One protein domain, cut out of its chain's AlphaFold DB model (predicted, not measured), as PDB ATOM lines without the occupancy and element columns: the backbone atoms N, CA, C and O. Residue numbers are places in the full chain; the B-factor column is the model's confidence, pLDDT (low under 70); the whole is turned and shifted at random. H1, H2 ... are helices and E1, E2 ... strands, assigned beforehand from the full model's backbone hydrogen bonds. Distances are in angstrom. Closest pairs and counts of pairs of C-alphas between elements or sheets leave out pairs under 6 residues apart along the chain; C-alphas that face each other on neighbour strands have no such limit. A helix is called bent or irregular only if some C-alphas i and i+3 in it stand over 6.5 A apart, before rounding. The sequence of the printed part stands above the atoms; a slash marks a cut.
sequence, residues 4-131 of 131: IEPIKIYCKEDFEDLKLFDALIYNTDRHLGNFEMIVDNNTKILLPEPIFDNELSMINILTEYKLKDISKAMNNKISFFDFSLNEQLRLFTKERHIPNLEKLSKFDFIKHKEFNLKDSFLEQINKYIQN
ATOM      1  N   ILE A   4     -24.238 -30.316  57.965       63.47
ATOM      2  CA  ILE A   4     -23.337 -30.423  59.115       63.47
ATOM      3  C   ILE A   4     -21.944 -30.918  58.704       63.47
ATOM      4  O   ILE A   4     -20.952 -30.476  59.280       63.47
ATOM      5  N   GLU A   5     -21.843 -31.810  57.718       66.50
ATOM      6  CA  GLU A   5     -20.564 -32.445  57.378       66.50
ATOM      7  C   GLU A   5     -19.553 -31.478  56.732       66.50
ATOM      8  O   GLU A   5     -18.434 -31.388  57.237       66.50
ATOM      9  N   PRO A   6     -19.923 -30.653  55.730       65.75
ATOM     10  CA  PRO A   6     -19.027 -29.616  55.215       65.75
ATOM     11  C   PRO A   6     -18.577 -28.598  56.275       65.75
ATOM     12  O   PRO A   6     -17.422 -28.187  56.268       65.75
ATOM     13  N   ILE A   7     -19.453 -28.222  57.218       65.56
ATOM     14  CA  ILE A   7     -19.151 -27.246  58.288       65.56
ATOM     15  C   ILE A   7     -18.118 -27.780  59.294       65.56
ATOM     16  O   ILE A   7     -17.450 -27.000  59.964       65.56
ATOM     17  N   LYS A   8     -17.983 -29.102  59.449       67.00
ATOM     18  CA  LYS A   8     -16.936 -29.678  60.309       67.00
ATOM     19  C   LYS A   8     -15.550 -29.610  59.674       67.00
ATOM     20  O   LYS A   8     -14.557 -29.691  60.391       67.00
ATOM     21  N   ILE A   9     -15.504 -29.542  58.347       69.00
ATOM     22  CA  ILE A   9     -14.283 -29.646  57.549       69.00
ATOM     23  C   ILE A   9     -13.785 -28.248  57.166       69.00
ATOM     24  O   ILE A   9     -12.603 -27.948  57.310       69.00
ATOM     25  N   TYR A  10     -14.699 -27.385  56.726       72.56
ATOM     26  CA  TYR A  10     -14.448 -25.965  56.504       72.56
ATOM     27  C   TYR A  10     -14.580 -25.206  57.816       72.56
ATOM     28  O   TYR A  10     -15.426 -25.536  58.647       72.56
ATOM     29  N   CYS A  11     -13.810 -24.133  58.000       81.94
ATOM     30  CA  CYS A  11     -14.171 -23.212  59.065       81.94
ATOM     31  C   CYS A  11     -15.546 -22.590  58.743       81.94
ATOM     32  O   CYS A  11     -15.945 -22.462  57.582       81.94
ATOM     33  N   LYS A  12     -16.308 -22.231  59.780       86.94
ATOM     34  CA  LYS A  12     -17.677 -21.722  59.615       86.94
ATOM     35  C   LYS A  12     -17.740 -20.514  58.672       86.94
ATOM     36  O   LYS A  12     -18.677 -20.418  57.887       86.94
ATOM     37  N   GLU A  13     -16.769 -19.608  58.771       90.56
ATOM     38  CA  GLU A  13     -16.719 -18.403  57.940       90.56
ATOM     39  C   GLU A  13     -16.444 -18.752  56.476       90.56
ATOM     40  O   GLU A  13     -17.215 -18.325  55.625       90.56
ATOM     41  N   ASP A  14     -15.473 -19.623  56.186       87.81
ATOM     42  CA  ASP A  14     -15.190 -20.077  54.815       87.81
ATOM     43  C   ASP A  14     -16.407 -20.759  54.176       87.81
ATOM     44  O   ASP A  14     -16.708 -20.560  52.999       87.81
ATOM     45  N   PHE A  15     -17.144 -21.556  54.954       89.25
ATOM     46  CA  PHE A  15     -18.364 -22.193  54.466       89.25
ATOM     47  C   PHE A  15     -19.461 -21.166  54.163       89.25
ATOM     48  O   PHE A  15     -20.136 -21.261  53.139       89.25
ATOM     49  N   GLU A  16     -19.652 -20.179  55.040       92.38
ATOM     50  CA  GLU A  16     -20.589 -19.076  54.815       92.38
ATOM     51  C   GLU A  16     -20.203 -18.239  53.584       92.38
ATOM     52  O   GLU A  16     -21.081 -17.906  52.787       92.38
ATOM     53  N   ASP A  17     -18.912 -17.953  53.400       93.12
ATOM     54  CA  ASP A  17     -18.366 -17.228  52.251       93.12
ATOM     55  C   ASP A  17     -18.633 -17.998  50.950       93.12
ATOM     56  O   ASP A  17     -19.165 -17.436  49.989       93.12
ATOM     57  N   LEU A  18     -18.351 -19.306  50.932       92.31
ATOM     58  CA  LEU A  18     -18.611 -20.178  49.786       92.31
ATOM     59  C   LEU A  18     -20.105 -20.257  49.456       92.31
ATOM     60  O   LEU A  18     -20.497 -20.165  48.293       92.31
ATOM     61  N   LYS A  19     -20.969 -20.373  50.472       92.94
ATOM     62  CA  LYS A  19     -22.422 -20.403  50.268       92.94
ATOM     63  C   LYS A  19     -22.970 -19.088  49.748       92.94
ATOM     64  O   LYS A  19     -23.856 -19.110  48.891       92.94
ATOM     65  N   LEU A  20     -22.462 -17.962  50.238       95.19
ATOM     66  CA  LEU A  20     -22.799 -16.661  49.681       95.19
ATOM     67  C   LEU A  20     -22.354 -16.580  48.214       95.19
ATOM     68  O   LEU A  20     -23.152 -16.214  47.354       95.19
ATOM     69  N   PHE A  21     -21.108 -16.958  47.928       94.88
ATOM     70  CA  PHE A  21     -20.541 -16.924  46.585       94.88
ATOM     71  C   PHE A  21     -21.354 -17.753  45.583       94.88
ATOM     72  O   PHE A  21     -21.776 -17.219  44.559       94.88
ATOM     73  N   ASP A  22     -21.652 -19.015  45.907       95.00
ATOM     74  CA  ASP A  22     -22.456 -19.896  45.053       95.00
ATOM     75  C   ASP A  22     -23.832 -19.290  44.753       95.00
ATOM     76  O   ASP A  22     -24.332 -19.384  43.634       95.00
ATOM     77  N   ALA A  23     -24.441 -18.634  45.739       94.81
ATOM     78  CA  ALA A  23     -25.746 -18.028  45.561       94.81
ATOM     79  C   ALA A  23     -25.693 -16.765  44.678       94.81
ATOM     80  O   ALA A  23     -26.592 -16.568  43.862       94.81
ATOM     81  N   LEU A  24     -24.621 -15.966  44.767       94.06
ATOM     82  CA  LEU A  24     -24.393 -14.796  43.905       94.06
ATOM     83  C   LEU A  24     -24.189 -15.179  42.434       94.06
ATOM     84  O   LEU A  24     -24.674 -14.486  41.542       94.06
ATOM     85  N   ILE A  25     -23.482 -16.279  42.167       93.62
ATOM     86  CA  ILE A  25     -23.225 -16.741  40.794       93.62
ATOM     87  C   ILE A  25     -24.292 -17.715  40.278       93.62
ATOM     88  O   ILE A  25     -24.213 -18.159  39.134       93.62
ATOM     89  N   TYR A  26     -25.301 -18.032  41.091       94.69
ATOM     90  CA  TYR A  26     -26.308 -19.064  40.836       94.69
ATOM     91  C   TYR A  26     -25.710 -20.440  40.512       94.69
ATOM     92  O   TYR A  26     -26.159 -21.113  39.582       94.69
ATOM     93  N   ASN A  27     -24.700 -20.860  41.273       95.19
ATOM     94  CA  ASN A  27     -24.145 -22.200  41.166       95.19
ATOM     95  C   ASN A  27     -25.148 -23.216  41.726       95.19
ATOM     96  O   ASN A  27     -25.454 -23.229  42.923       95.19
ATOM     97  N   THR A  28     -25.668 -24.075  40.853       93.38
ATOM     98  CA  THR A  28     -26.623 -25.121  41.242       93.38
ATOM     99  C   THR A  28     -25.959 -26.456  41.560       93.38
ATOM    100  O   THR A  28     -26.625 -27.338  42.090       93.38
ATOM    101  N   ASP A  29     -24.664 -26.601  41.274       92.75
ATOM    102  CA  ASP A  29     -23.953 -27.885  41.280       92.75
ATOM    103  C   ASP A  29     -22.779 -27.925  42.263       92.75
ATOM    104  O   ASP A  29     -21.796 -28.641  42.087       92.75
ATOM    105  N   ARG A  30     -22.867 -27.163  43.360       92.69
ATOM    106  CA  ARG A  30     -21.954 -27.327  44.498       92.69
ATOM    107  C   ARG A  30     -22.283 -28.617  45.261       92.69
ATOM    108  O   ARG A  30     -22.823 -28.576  46.369       92.69
ATOM    109  N   HIS A  31     -21.984 -29.764  44.662       89.62
ATOM    110  CA  HIS A  31     -22.094 -31.067  45.306       89.62
ATOM    111  C   HIS A  31     -20.875 -31.377  46.175       89.62
ATOM    112  O   HIS A  31     -19.858 -30.698  46.087       89.62
ATOM    113  N   LEU A  32     -20.933 -32.432  46.994       83.94
ATOM    114  CA  LEU A  32     -19.843 -32.770  47.924       83.94
ATOM    115  C   LEU A  32     -18.495 -33.061  47.243       83.94
ATOM    116  O   LEU A  32     -17.465 -32.806  47.846       83.94
ATOM    117  N   GLY A  33     -18.495 -33.526  45.990       83.62
ATOM    118  CA  GLY A  33     -17.265 -33.657  45.195       83.62
ATOM    119  C   GLY A  33     -16.600 -32.326  44.816       83.62
ATOM    120  O   GLY A  33     -15.439 -32.339  44.448       83.62
ATOM    121  N   ASN A  34     -17.300 -31.194  44.964       85.44
ATOM    122  CA  ASN A  34     -16.799 -29.843  44.670       85.44
ATOM    123  C   ASN A  34     -16.356 -29.115  45.953       85.44
ATOM    124  O   ASN A  34     -16.328 -27.881  46.002       85.44
ATOM    125  N   PHE A  35     -16.081 -29.895  47.004       80.44
ATOM    126  CA  PHE A  35     -15.446 -29.490  48.251       80.44
ATOM    127  C   PHE A  35     -14.202 -30.357  48.419       80.44
ATOM    128  O   PHE A  35     -14.284 -31.492  48.892       80.44
ATOM    129  N   GLU A  36     -13.055 -29.833  48.013       77.12
ATOM    130  CA  GLU A  36     -11.787 -30.537  48.149       77.12
ATOM    131  C   GLU A  36     -10.952 -29.962  49.287       77.12
ATOM    132  O   GLU A  36     -11.065 -28.798  49.686       77.12
ATOM    133  N   MET A  37     -10.110 -30.835  49.830       78.56
ATOM    134  CA  MET A  37      -9.192 -30.525  50.910       78.56
ATOM    135  C   MET A  37      -7.785 -30.867  50.454       78.56
ATOM    136  O   MET A  37      -7.508 -31.992  50.033       78.56
ATOM    137  N   ILE A  38      -6.870 -29.922  50.618       81.12
ATOM    138  CA  ILE A  38      -5.448 -30.179  50.464       81.12
ATOM    139  C   ILE A  38      -4.944 -30.805  51.762       81.12
ATOM    140  O   ILE A  38      -5.070 -30.223  52.841       81.12
ATOM    141  N   VAL A  39      -4.335 -31.986  51.649       83.12
ATOM    142  CA  VAL A  39      -3.624 -32.633  52.757       83.12
ATOM    143  C   VAL A  39      -2.145 -32.283  52.670       83.12
ATOM    144  O   VAL A  39      -1.461 -32.668  51.720       83.12
ATOM    145  N   ASP A  40      -1.614 -31.610  53.685       83.50
ATOM    146  CA  ASP A  40      -0.167 -31.487  53.826       83.50
ATOM    147  C   ASP A  40       0.415 -32.862  54.194       83.50
ATOM    148  O   ASP A  40       0.173 -33.410  55.270       83.50
ATOM    149  N   ASN A  41       1.209 -33.446  53.297       88.44
ATOM    150  CA  ASN A  41       1.779 -34.775  53.507       88.44
ATOM    151  C   ASN A  41       2.758 -34.854  54.689       88.44
ATOM    152  O   ASN A  41       2.917 -35.947  55.242       88.44
ATOM    153  N   ASN A  42       3.363 -33.733  55.084       89.44
ATOM    154  CA  ASN A  42       4.325 -33.644  56.178       89.44
ATOM    155  C   ASN A  42       3.635 -33.388  57.522       89.44
ATOM    156  O   ASN A  42       3.969 -34.038  58.510       89.44
ATOM    157  N   THR A  43       2.672 -32.461  57.566       83.62
ATOM    158  CA  THR A  43       2.003 -32.051  58.820       83.62
ATOM    159  C   THR A  43       0.653 -32.730  59.055       83.62
ATOM    160  O   THR A  43       0.134 -32.685  60.167       83.62
ATOM    161  N   LYS A  44       0.089 -33.375  58.026       82.88
ATOM    162  CA  LYS A  44      -1.267 -33.955  57.994       82.88
ATOM    163  C   LYS A  44      -2.389 -32.942  58.243       82.88
ATOM    164  O   LYS A  44      -3.515 -33.341  58.531       82.88
ATOM    165  N   ILE A  45      -2.097 -31.649  58.108       76.50
ATOM    166  CA  ILE A  45      -3.100 -30.589  58.176       76.50
ATOM    167  C   ILE A  45      -3.969 -30.657  56.918       76.50
ATOM    168  O   ILE A  45      -3.457 -30.798  55.807       76.50
ATOM    169  N   LEU A  46      -5.280 -30.557  57.119       75.75
ATOM    170  CA  LEU A  46      -6.268 -30.392  56.063       75.75
ATOM    171  C   LEU A  46      -6.545 -28.899  55.902       75.75
ATOM    172  O   LEU A  46      -6.947 -28.242  56.862       75.75
ATOM    173  N   LEU A  47      -6.325 -28.374  54.703       71.94
ATOM    174  CA  LEU A  47      -6.703 -27.015  54.333       71.94
ATOM    175  C   LEU A  47      -7.803 -27.085  53.276       71.94
ATOM    176  O   LEU A  47      -7.719 -27.948  52.402       71.94
ATOM    177  N   PRO A  48      -8.813 -26.204  53.320       73.81
ATOM    178  CA  PRO A  48      -9.748 -26.094  52.212       73.81
ATOM    179  C   PRO A  48      -8.983 -25.733  50.935       73.81
ATOM    180  O   PRO A  48      -8.129 -24.841  50.943       73.81
ATOM    181  N   GLU A  49      -9.250 -26.449  49.845       78.19
ATOM    182  CA  GLU A  49      -8.699 -26.094  48.538       78.19
ATOM    183  C   GLU A  49      -9.311 -24.762  48.052       78.19
ATOM    184  O   GLU A  49     -10.466 -24.458  48.382       78.19
ATOM    185  N   PRO A  50      -8.578 -23.943  47.266       79.56
ATOM    186  CA  PRO A  50      -9.191 -22.892  46.464       79.56
ATOM    187  C   PRO A  50     -10.471 -23.350  45.752       79.56
ATOM    188  O   PRO A  50     -10.541 -24.448  45.212       79.56
ATOM    189  N   ILE A  51     -11.481 -22.478  45.714       87.88
ATOM    190  CA  ILE A  51     -12.773 -22.786  45.090       87.88
ATOM    191  C   ILE A  51     -12.568 -23.102  43.602       87.88
ATOM    192  O   ILE A  51     -12.021 -22.286  42.856       87.88
ATOM    193  N   PHE A  52     -13.082 -24.247  43.163       88.88
ATOM    194  CA  PHE A  52     -13.024 -24.715  41.781       88.88
ATOM    195  C   PHE A  52     -14.414 -25.168  41.295       88.88
ATOM    196  O   PHE A  52     -15.405 -25.047  42.023       88.88
ATOM    197  N   ASP A  53     -14.473 -25.609  40.035       90.00
ATOM    198  CA  ASP A  53     -15.658 -26.171  39.369       90.00
ATOM    199  C   ASP A  53     -16.949 -25.344  39.562       90.00
ATOM    200  O   ASP A  53     -17.898 -25.707  40.257       90.00
ATOM    201  N   ASN A  54     -16.946 -24.141  38.978       92.25
ATOM    202  CA  ASN A  54     -18.070 -23.197  39.019       92.25
ATOM    203  C   ASN A  54     -18.853 -23.167  37.697       92.25
ATOM    204  O   ASN A  54     -19.590 -22.214  37.435       92.25
ATOM    205  N   GLU A  55     -18.643 -24.139  36.811       88.75
ATOM    206  CA  GLU A  55     -19.084 -24.037  35.418       88.75
ATOM    207  C   GLU A  55     -20.607 -24.101  35.256       88.75
ATOM    208  O   GLU A  55     -21.160 -23.461  34.355       88.75
ATOM    209  N   LEU A  56     -21.322 -24.776  36.166       91.44
ATOM    210  CA  LEU A  56     -22.787 -24.802  36.178       91.44
ATOM    211  C   LEU A  56     -23.391 -23.631  36.976       91.44
ATOM    212  O   LEU A  56     -24.167 -23.808  37.917       91.44
ATOM    213  N   SER A  57     -23.037 -22.419  36.545       93.19
ATOM    214  CA  SER A  57     -23.475 -21.137  37.116       93.19
ATOM    215  C   SER A  57     -24.290 -20.300  36.119       93.19
ATOM    216  O   SER A  57     -24.393 -20.636  34.935       93.19
ATOM    217  N   MET A  58     -24.850 -19.173  36.580       92.50
ATOM    218  CA  MET A  58     -25.769 -18.289  35.840       92.50
ATOM    219  C   MET A  58     -25.370 -18.055  34.376       92.50
ATOM    220  O   MET A  58     -26.190 -18.201  33.472       92.50
ATOM    221  N   ILE A  59     -24.115 -17.684  34.120       89.38
ATOM    222  CA  ILE A  59     -23.674 -17.278  32.777       89.38
ATOM    223  C   ILE A  59     -23.772 -18.442  31.779       89.38
ATOM    224  O   ILE A  59     -24.158 -18.223  30.635       89.38
ATOM    225  N   ASN A  60     -23.514 -19.677  32.218       88.94
ATOM    226  CA  ASN A  60     -23.563 -20.865  31.363       88.94
ATOM    227  C   ASN A  60     -25.004 -21.261  30.977       88.94
ATOM    228  O   ASN A  60     -25.245 -21.897  29.954       88.94
ATOM    229  N   ILE A  61     -26.000 -20.859  31.774       87.56
ATOM    230  CA  ILE A  61     -27.413 -21.212  31.550       87.56
ATOM    231  C   ILE A  61     -28.218 -20.126  30.824       87.56
ATOM    232  O   ILE A  61     -29.361 -20.386  30.406       87.56
ATOM    233  N   LEU A  62     -27.666 -18.918  30.685       92.88
ATOM    234  CA  LEU A  62     -28.314 -17.785  30.031       92.88
ATOM    235  C   LEU A  62     -28.187 -17.871  28.507       92.88
ATOM    236  O   LEU A  62     -27.117 -18.044  27.939       92.88
ATOM    237  N   THR A  63     -29.319 -17.692  27.833       93.38
ATOM    238  CA  THR A  63     -29.410 -17.540  26.377       93.38
ATOM    239  C   THR A  63     -29.926 -16.143  26.057       93.38
ATOM    240  O   THR A  63     -30.522 -15.503  26.923       93.38
ATOM    241  N   GLU A  64     -29.794 -15.682  24.808       91.38
ATOM    242  CA  GLU A  64     -30.285 -14.353  24.394       91.38
ATOM    243  C   GLU A  64     -31.755 -14.112  24.765       91.38
ATOM    244  O   GLU A  64     -32.134 -13.016  25.170       91.38
ATOM    245  N   TYR A  65     -32.587 -15.153  24.677       93.69
ATOM    246  CA  TYR A  65     -33.984 -15.079  25.091       93.69
ATOM    247  C   TYR A  65     -34.139 -14.867  26.603       93.69
ATOM    248  O   TYR A  65     -34.949 -14.043  27.023       93.69
ATOM    249  N   LYS A  66     -33.363 -15.595  27.417       95.12
ATOM    250  CA  LYS A  66     -33.424 -15.528  28.885       95.12
ATOM    251  C   LYS A  66     -32.882 -14.214  29.442       95.12
ATOM    252  O   LYS A  66     -33.327 -13.806  30.505       95.12
ATOM    253  N   LEU A  67     -31.982 -13.532  28.729       94.06
ATOM    254  CA  LEU A  67     -31.468 -12.226  29.158       94.06
ATOM    255  C   LEU A  67     -32.573 -11.177  29.341       94.06
ATOM    256  O   LEU A  67     -32.443 -10.313  30.197       94.06
ATOM    257  N   LYS A  68     -33.680 -11.295  28.594       93.06
ATOM    258  CA  LYS A  68     -34.832 -10.385  28.697       93.06
ATOM    259  C   LYS A  68     -35.448 -10.347  30.100       93.06
ATOM    260  O   LYS A  68     -36.101  -9.367  30.435       93.06
ATOM    261  N   ASP A  69     -35.290 -11.425  30.871       94.56
ATOM    262  CA  ASP A  69     -35.778 -11.548  32.244       94.56
ATOM    263  C   ASP A  69     -34.935 -12.592  32.999       94.56
ATOM    264  O   ASP A  69     -35.305 -13.767  33.125       94.56
ATOM    265  N   ILE A  70     -33.756 -12.161  33.464       94.06
ATOM    266  CA  ILE A  70     -32.810 -13.022  34.191       94.06
ATOM    267  C   ILE A  70     -33.441 -13.526  35.496       94.06
ATOM    268  O   ILE A  70     -33.351 -14.719  35.784       94.06
ATOM    269  N   SER A  71     -34.170 -12.674  36.227       92.38
ATOM    270  CA  SER A  71     -34.897 -13.062  37.444       92.38
ATOM    271  C   SER A  71     -35.816 -14.257  37.208       92.38
ATOM    272  O   SER A  71     -35.760 -15.246  37.940       92.38
ATOM    273  N   LYS A  72     -36.634 -14.215  36.150       93.94
ATOM    274  CA  LYS A  72     -37.505 -15.336  35.781       93.94
ATOM    275  C   LYS A  72     -36.721 -16.552  35.306       93.94
ATOM    276  O   LYS A  72     -37.139 -17.674  35.569       93.94
ATOM    277  N   ALA A  73     -35.604 -16.362  34.609       93.06
ATOM    278  CA  ALA A  73     -34.762 -17.475  34.182       93.06
ATOM    279  C   ALA A  73     -34.129 -18.226  35.368       93.06
ATOM    280  O   ALA A  73     -33.889 -19.434  35.264       93.06
ATOM    281  N   MET A  74     -33.873 -17.522  36.475       91.81
ATOM    282  CA  MET A  74     -33.219 -18.059  37.668       91.81
ATOM    283  C   MET A  74     -34.180 -18.507  38.780       91.81
ATOM    284  O   MET A  74     -33.763 -19.233  39.675       91.81
ATOM    285  N   ASN A  75     -35.459 -18.119  38.747       90.19
ATOM    286  CA  ASN A  75     -36.375 -18.275  39.888       90.19
ATOM    287  C   ASN A  75     -36.559 -19.714  40.416       90.19
ATOM    288  O   ASN A  75     -36.798 -19.899  41.603       90.19
ATOM    289  N   ASN A  76     -36.444 -20.718  39.546       89.25
ATOM    290  CA  ASN A  76     -36.648 -22.131  39.873       89.25
ATOM    291  C   ASN A  76     -35.324 -22.870  40.111       89.25
ATOM    292  O   ASN A  76     -35.295 -24.099  40.134       89.25
ATOM    293  N   LYS A  77     -34.206 -22.141  40.194       92.31
ATOM    294  CA  LYS A  77     -32.895 -22.727  40.448       92.31
ATOM    295  C   LYS A  77     -32.736 -22.999  41.936       92.31
ATOM    296  O   LYS A  77     -32.928 -22.116  42.773       92.31
ATOM    297  N   ILE A  78     -32.384 -24.243  42.226       93.94
ATOM    298  CA  ILE A  78     -32.102 -24.737  43.564       93.94
ATOM    299  C   ILE A  78     -30.624 -25.091  43.644       93.94
ATOM    300  O   ILE A  78     -30.031 -25.546  42.666       93.94
ATOM    301  N   SER A  79     -30.033 -24.843  44.803       92.94
ATOM    302  CA  SER A  79     -28.710 -25.357  45.117       92.94
ATOM    303  C   SER A  79     -28.762 -26.872  45.297       92.94
ATOM    304  O   SER A  79     -29.816 -27.443  45.585       92.94
ATOM    305  N   PHE A  80     -27.597 -27.511  45.246       90.44
ATOM    306  CA  PHE A  80     -27.433 -28.917  45.614       90.44
ATOM    307  C   PHE A  80     -27.960 -29.259  47.026       90.44
ATOM    308  O   PHE A  80     -28.302 -30.401  47.309       90.44
ATOM    309  N   PHE A  81     -28.043 -28.273  47.925       88.75
ATOM    310  CA  PHE A  81     -28.517 -28.454  49.300       88.75
ATOM    311  C   PHE A  81     -30.017 -28.170  49.462       88.75
ATOM    312  O   PHE A  81     -30.472 -27.931  50.577       88.75
ATOM    313  N   ASP A  82     -30.778 -28.194  48.366       91.81
ATOM    314  CA  ASP A  82     -32.234 -28.009  48.327       91.81
ATOM    315  C   ASP A  82     -32.724 -26.607  48.739       91.81
ATOM    316  O   ASP A  82     -33.919 -26.392  48.931       91.81
ATOM    317  N   PHE A  83     -31.827 -25.621  48.828       91.50
ATOM    318  CA  PHE A  83     -32.210 -24.221  49.028       91.50
ATOM    319  C   PHE A  83     -32.534 -23.547  47.703       91.50
ATOM    320  O   PHE A  83     -31.797 -23.710  46.725       91.50
ATOM    321  N   SER A  84     -33.549 -22.680  47.699       93.88
ATOM    322  CA  SER A  84     -33.587 -21.631  46.676       93.88
ATOM    323  C   SER A  84     -32.358 -20.729  46.832       93.88
ATOM    324  O   SER A  84     -31.889 -20.484  47.944       93.88
ATOM    325  N   LEU A  85     -31.825 -20.196  45.737       91.12
ATOM    326  CA  LEU A  85     -30.594 -19.398  45.816       91.12
ATOM    327  C   LEU A  85     -30.800 -18.074  46.580       91.12
ATOM    328  O   LEU A  85     -29.907 -17.630  47.295       91.12
ATOM    329  N   ASN A  86     -32.010 -17.506  46.550       91.50
ATOM    330  CA  ASN A  86     -32.377 -16.355  47.387       91.50
ATOM    331  C   ASN A  86     -32.415 -16.700  48.883       91.50
ATOM    332  O   ASN A  86     -32.022 -15.894  49.727       91.50
ATOM    333  N   GLU A  87     -32.894 -17.894  49.231       94.44
ATOM    334  CA  GLU A  87     -32.852 -18.380  50.608       94.44
ATOM    335  C   GLU A  87     -31.408 -18.603  51.063       94.44
ATOM    336  O   GLU A  87     -31.040 -18.159  52.149       94.44
ATOM    337  N   GLN A  88     -30.568 -19.192  50.209       94.75
ATOM    338  CA  GLN A  88     -29.143 -19.354  50.480       94.75
ATOM    339  C   GLN A  88     -28.458 -17.993  50.707       94.75
ATOM    340  O   GLN A  88     -27.789 -17.814  51.724       94.75
ATOM    341  N   LEU A  89     -28.702 -16.995  49.847       92.88
ATOM    342  CA  LEU A  89     -28.235 -15.616  50.058       92.88
ATOM    343  C   LEU A  89     -28.624 -15.104  51.450       92.88
ATOM    344  O   LEU A  89     -27.771 -14.645  52.210       92.88
ATOM    345  N   ARG A  90     -29.902 -15.227  51.820       93.81
ATOM    346  CA  ARG A  90     -30.422 -14.732  53.101       93.81
ATOM    347  C   ARG A  90     -29.803 -15.432  54.314       93.81
ATOM    348  O   ARG A  90     -29.559 -14.779  55.324       93.81
ATOM    349  N   LEU A  91     -29.585 -16.744  54.243       94.50
ATOM    350  CA  LEU A  91     -29.066 -17.538  55.363       94.50
ATOM    351  C   LEU A  91     -27.575 -17.283  55.623       94.50
ATOM    352  O   LEU A  91     -27.136 -17.216  56.779       94.50
ATOM    353  N   PHE A  92     -26.797 -17.139  54.548       94.75
ATOM    354  CA  PHE A  92     -25.337 -17.110  54.616       94.75
ATOM    355  C   PHE A  92     -24.736 -15.703  54.520       94.75
ATOM    356  O   PHE A  92     -23.567 -15.523  54.850       94.75
ATOM    357  N   THR A  93     -25.522 -14.675  54.185       96.25
ATOM    358  CA  THR A  93     -25.060 -13.281  54.287       96.25
ATOM    359  C   THR A  93     -24.807 -12.885  55.743       96.25
ATOM    360  O   THR A  93     -25.648 -13.115  56.612       96.25
ATOM    361  N   LYS A  94     -23.656 -12.254  56.002       97.12
ATOM    362  CA  LYS A  94     -23.220 -11.720  57.298       97.12
ATOM    363  C   LYS A  94     -22.746 -10.281  57.129       97.12
ATOM    364  O   LYS A  94     -22.402  -9.870  56.025       97.12
ATOM    365  N   GLU A  95     -22.663  -9.531  58.227       97.31
ATOM    366  CA  GLU A  95     -22.230  -8.124  58.204       97.31
ATOM    367  C   GLU A  95     -20.840  -7.939  57.573       97.31
ATOM    368  O   GLU A  95     -20.636  -6.998  56.808       97.31
ATOM    369  N   ARG A  96     -19.913  -8.889  57.785       97.00
ATOM    370  CA  ARG A  96     -18.573  -8.871  57.164       97.00
ATOM    371  C   ARG A  96     -18.604  -8.873  55.627       97.00
ATOM    372  O   ARG A  96     -17.626  -8.471  55.005       97.00
ATOM    373  N   HIS A  97     -19.703  -9.318  55.008       97.12
ATOM    374  CA  HIS A  97     -19.846  -9.384  53.551       97.12
ATOM    375  C   HIS A  97     -20.258  -8.050  52.927       97.12
ATOM    376  O   HIS A  97     -20.017  -7.852  51.737       97.12
ATOM    377  N   ILE A  98     -20.846  -7.131  53.705       95.75
ATOM    378  CA  ILE A  98     -21.400  -5.863  53.205       95.75
ATOM    379  C   ILE A  98     -20.382  -5.090  52.348       95.75
ATOM    380  O   ILE A  98     -20.722  -4.779  51.207       95.75
ATOM    381  N   PRO A  99     -19.118  -4.876  52.776       96.06
ATOM    382  CA  PRO A  99     -18.160  -4.109  51.976       96.06
ATOM    383  C   PRO A  99     -17.829  -4.737  50.615       96.06
ATOM    384  O   PRO A  99     -17.425  -4.036  49.688       96.06
ATOM    385  N   ASN A 100     -17.947  -6.063  50.478       93.25
ATOM    386  CA  ASN A 100     -17.727  -6.751  49.206       93.25
ATOM    387  C   ASN A 100     -18.988  -6.748  48.337       93.25
ATOM    388  O   ASN A 100     -18.878  -6.546  47.131       93.25
ATOM    389  N   LEU A 101     -20.169  -6.900  48.940       94.56
ATOM    390  CA  LEU A 101     -21.449  -6.794  48.238       94.56
ATOM    391  C   LEU A 101     -21.675  -5.382  47.680       94.56
ATOM    392  O   LEU A 101     -22.106  -5.238  46.542       94.56
ATOM    393  N   GLU A 102     -21.286  -4.336  48.410       95.38
ATOM    394  CA  GLU A 102     -21.360  -2.949  47.929       95.38
ATOM    395  C   GLU A 102     -20.549  -2.722  46.646       95.38
ATOM    396  O   GLU A 102     -20.945  -1.921  45.799       95.38
ATOM    397  N   LYS A 103     -19.442  -3.449  46.447       95.19
ATOM    398  CA  LYS A 103     -18.643  -3.356  45.212       95.19
ATOM    399  C   LYS A 103     -19.401  -3.888  43.995       95.19
ATOM    400  O   LYS A 103     -19.140  -3.415  42.892       95.19
ATOM    401  N   LEU A 104     -20.344  -4.818  44.183       94.62
ATOM    402  CA  LEU A 104     -21.143  -5.375  43.088       94.62
ATOM    403  C   LEU A 104     -22.046  -4.323  42.433       94.62
ATOM    404  O   LEU A 104     -22.233  -4.369  41.222       94.62
ATOM    405  N   SER A 105     -22.470  -3.293  43.178       94.75
ATOM    406  CA  SER A 105     -23.232  -2.153  42.632       94.75
ATOM    407  C   SER A 105     -22.497  -1.374  41.530       94.75
ATOM    408  O   SER A 105     -23.106  -0.607  40.788       94.75
ATOM    409  N   LYS A 106     -21.174  -1.557  41.423       94.81
ATOM    410  CA  LYS A 106     -20.302  -0.937  40.413       94.81
ATOM    411  C   LYS A 106     -19.525  -1.980  39.607       94.81
ATOM    412  O   LYS A 106     -18.495  -1.656  39.022       94.81
ATOM    413  N   PHE A 107     -19.949  -3.241  39.649       93.69
ATOM    414  CA  PHE A 107     -19.262  -4.324  38.959       93.69
ATOM    415  C   PHE A 107     -19.461  -4.220  37.450       93.69
ATOM    416  O   PHE A 107     -20.592  -4.131  36.989       93.69
ATOM    417  N   ASP A 108     -18.382  -4.339  36.681       93.69
ATOM    418  CA  ASP A 108     -18.444  -4.489  35.232       93.69
ATOM    419  C   ASP A 108     -17.494  -5.598  34.772       93.69
ATOM    420  O   ASP A 108     -16.326  -5.639  35.173       93.69
ATOM    421  N   PHE A 109     -17.966  -6.484  33.888       92.50
ATOM    422  CA  PHE A 109     -17.082  -7.453  33.240       92.50
ATOM    423  C   PHE A 109     -15.957  -6.770  32.458       92.50
ATOM    424  O   PHE A 109     -16.180  -5.899  31.614       92.50
ATOM    425  N   ILE A 110     -14.740  -7.263  32.669       93.38
ATOM    426  CA  ILE A 110     -13.570  -6.892  31.878       93.38
ATOM    427  C   ILE A 110     -13.520  -7.807  30.655       93.38
ATOM    428  O   ILE A 110     -13.375  -9.023  30.782       93.38
ATOM    429  N   LYS A 111     -13.627  -7.219  29.462       94.19
ATOM    430  CA  LYS A 111     -13.508  -7.956  28.200       94.19
ATOM    431  C   LYS A 111     -12.087  -8.498  28.021       94.19
ATOM    432  O   LYS A 111     -11.108  -7.770  28.192       94.19
ATOM    433  N   HIS A 112     -11.975  -9.764  27.632       95.38
ATOM    434  CA  HIS A 112     -10.722 -10.349  27.168       95.38
ATOM    435  C   HIS A 112     -10.300  -9.709  25.835       95.38
ATOM    436  O   HIS A 112     -11.115  -9.132  25.119       95.38
ATOM    437  N   LYS A 113      -9.028  -9.827  25.445       95.50
ATOM    438  CA  LYS A 113      -8.554  -9.247  24.173       95.50
ATOM    439  C   LYS A 113      -9.113  -9.966  22.939       95.50
ATOM    440  O   LYS A 113      -9.283  -9.341  21.901       95.50
ATOM    441  N   GLU A 114      -9.400 -11.262  23.069       95.25
ATOM    442  CA  GLU A 114      -9.696 -12.145  21.927       95.25
ATOM    443  C   GLU A 114     -11.031 -12.895  22.039       95.25
ATOM    444  O   GLU A 114     -11.655 -13.191  21.025       95.25
ATOM    445  N   PHE A 115     -11.503 -13.180  23.255       93.00
ATOM    446  CA  PHE A 115     -12.629 -14.090  23.484       93.00
ATOM    447  C   PHE A 115     -13.649 -13.428  24.399       93.00
ATOM    448  O   PHE A 115     -13.453 -13.362  25.607       93.00
ATOM    449  N   ASN A 116     -14.729 -12.911  23.818       92.75
ATOM    450  CA  ASN A 116     -15.761 -12.195  24.561       92.75
ATOM    451  C   ASN A 116     -17.151 -12.710  24.229       92.75
ATOM    452  O   ASN A 116     -17.439 -13.090  23.093       92.75
ATOM    453  N   LEU A 117     -18.037 -12.622  25.220       91.44
ATOM    454  CA  LEU A 117     -19.470 -12.624  24.968       91.44
ATOM    455  C   LEU A 117     -19.869 -11.333  24.245       91.44
ATOM    456  O   LEU A 117     -19.180 -10.315  24.321       91.44
ATOM    457  N   LYS A 118     -21.011 -11.374  23.556       92.94
ATOM    458  CA  LYS A 118     -21.589 -10.176  22.938       92.94
ATOM    459  C   LYS A 118     -21.886  -9.127  24.009       92.94
ATOM    460  O   LYS A 118     -22.327  -9.463  25.107       92.94
ATOM    461  N   ASP A 119     -21.754  -7.859  23.649       92.94
ATOM    462  CA  ASP A 119     -22.014  -6.731  24.550       92.94
ATOM    463  C   ASP A 119     -23.428  -6.776  25.135       92.94
ATOM    464  O   ASP A 119     -23.613  -6.554  26.325       92.94
ATOM    465  N   SER A 120     -24.411  -7.219  24.346       91.38
ATOM    466  CA  SER A 120     -25.789  -7.408  24.805       91.38
ATOM    467  C   SER A 120     -25.949  -8.429  25.940       91.38
ATOM    468  O   SER A 120     -26.901  -8.317  26.715       91.38
ATOM    469  N   PHE A 121     -25.057  -9.421  26.049       94.75
ATOM    470  CA  PHE A 121     -24.989 -10.315  27.209       94.75
ATOM    471  C   PHE A 121     -24.358  -9.595  28.390       94.75
ATOM    472  O   PHE A 121     -24.966  -9.528  29.455       94.75
ATOM    473  N   LEU A 122     -23.156  -9.052  28.189       94.25
ATOM    474  CA  LEU A 122     -22.371  -8.443  29.261       94.25
ATOM    475  C   LEU A 122     -23.124  -7.286  29.922       94.25
ATOM    476  O   LEU A 122     -23.195  -7.234  31.141       94.25
ATOM    477  N   GLU A 123     -23.762  -6.418  29.140       93.25
ATOM    478  CA  GLU A 123     -24.551  -5.296  29.651       93.25
ATOM    479  C   GLU A 123     -25.763  -5.748  30.470       93.25
ATOM    480  O   GLU A 123     -26.063  -5.156  31.505       93.25
ATOM    481  N   GLN A 124     -26.481  -6.783  30.022       94.44
ATOM    482  CA  GLN A 124     -27.655  -7.278  30.747       94.44
ATOM    483  C   GLN A 124     -27.260  -8.001  32.034       94.44
ATOM    484  O   GLN A 124     -27.919  -7.816  33.055       94.44
ATOM    485  N   ILE A 125     -26.169  -8.770  32.012       94.25
ATOM    486  CA  ILE A 125     -25.668  -9.456  33.205       94.25
ATOM    487  C   ILE A 125     -25.055  -8.447  34.191       94.25
ATOM    488  O   ILE A 125     -25.358  -8.539  35.376       94.25
ATOM    489  N   ASN A 126     -24.286  -7.447  33.734       94.62
ATOM    490  CA  ASN A 126     -23.783  -6.366  34.596       94.62
ATOM    491  C   ASN A 126     -24.938  -5.658  35.304       94.62
ATOM    492  O   ASN A 126     -24.945  -5.582  36.527       94.62
ATOM    493  N   LYS A 127     -25.958  -5.218  34.552       94.00
ATOM    494  CA  LYS A 127     -27.150  -4.576  35.133       94.00
ATOM    495  C   LYS A 127     -27.835  -5.464  36.164       94.00
ATOM    496  O   LYS A 127     -28.344  -4.954  37.150       94.00
ATOM    497  N   TYR A 128     -27.880  -6.773  35.934       93.62
ATOM    498  CA  TYR A 128     -28.479  -7.702  36.884       93.62
ATOM    499  C   TYR A 128     -27.667  -7.835  38.177       93.62
ATOM    500  O   TYR A 128     -28.257  -7.840  39.245       93.62
ATOM    501  N   ILE A 129     -26.335  -7.897  38.085       93.06
ATOM    502  CA  ILE A 129     -25.433  -7.986  39.245       93.06
ATOM    503  C   ILE A 129     -25.400  -6.675  40.050       93.06
ATOM    504  O   ILE A 129     -25.217  -6.704  41.263       93.06
ATOM    505  N   GLN A 130     -25.553  -5.531  39.379       94.06
ATOM    506  CA  GLN A 130     -25.499  -4.203  39.998       94.06
ATOM    507  C   GLN A 130     -26.778  -3.810  40.767       94.06
ATOM    508  O   GLN A 130     -26.723  -2.853  41.542       94.06
ATOM    509  N   ASN A 131     -27.906  -4.492  40.525       81.19
ATOM    510  CA  ASN A 131     -29.227  -4.194  41.105       81.19
ATOM    511  C   ASN A 131     -29.492  -4.974  42.396       81.19
ATOM    512  O   ASN A 131     -30.129  -4.382  43.296       81.19
TER     513      ASN A 131
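AT A GLANCE: This is residues 4 to 131 of the 131 residues of an uncharacterized protein of Helicobacter sp. MIT 14-3879 (UniProt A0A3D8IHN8). A short helical core, with H2 and H6 side by side and running opposite ways, lies between two unlike ends: H3, H4, H5 and H8 gather at one end, and H1 and the small hairpin of E1 and E2 lie at the other. H7 runs near H2, and residues 112 to 117 of the link from H7 to H8 stick out as a loop. The printed part has 128 residues, with named elements in the order H1 H2 E1 E2 H3 H4 H5 H6 H7 H8; the class is mostly helix, and E1 and E2 make an antiparallel sheet. It is only just compact, close to loose, with a radius of gyration of the C-alphas of 16.4 A and spans of 50 by 35 by 28 A.

HOW THE PARTS SIT: Start at H1, residues 4 to 9, which is close to but not clearly touching H2, residues 12 to 25; their closest C-alphas, of Ile 7 and Phe 15, are 6.4 A apart. Next find the hairpin of E1, residues 37 to 39, and E2, residues 46 to 48, antiparallel at 148 degrees, with N 38 and O 47 within hydrogen-bond range at 2.8 A. H3, residues 58 to 61, is close to but not clearly touching H2, with the closest C-alphas, of Ile 25 and Met 58, 5.8 A apart. H4, residues 64 to 67, and H5, residues 70 to 74, are close but not clearly touching, with Lys 66 and Ala 73 the closest C-alphas at 5.8 A. H6, residues 85 to 92, touches H2 at a shallow tilt of 22 degrees, opposite ways; the closest C-alphas, of Ala 23 and Leu 85, are 5.0 A apart. H7, residues 95 to 104, and H2 are near each other. H8, residues 119 to 130, touches H4 with residues 121 to 125 alone, the closest C-alphas being Leu 67 and Gln 124 at 6.4 A. Every O i to N i+4 pair is within hydrogen-bond range in H2, H5 and H6, against 1 of 2 in H1, 7 of 8 in H8 and 2 of 6 in H7, where 5 of 7 O i to N i+3 pairs are; H3 and H4 are too short for an O i to N i+4 pair.

IN THESE COORDINATES: Find C-alpha 4 at (-23.337, -30.423, 59.115), where H1 begins. H2 runs 20.2 A from C-alpha 12 at (-17.677, -21.722, 59.615). H6 measures 10.5 A and H7 15.4 A; H7 is irregular, with C-alphas 96 and 99 7.1 A apart. H8 runs 16.0 A to C-alpha 130 at (-25.499, -4.203, 39.998).

THE WHOLE: The C-alphas farthest apart, of Asn 42 and Lys 68, are 53.2 A apart. The printed part has no cut; the links H2 to E1 and H7 to H8 are long. Look for pLDDT under 70 in residues 4 to 9.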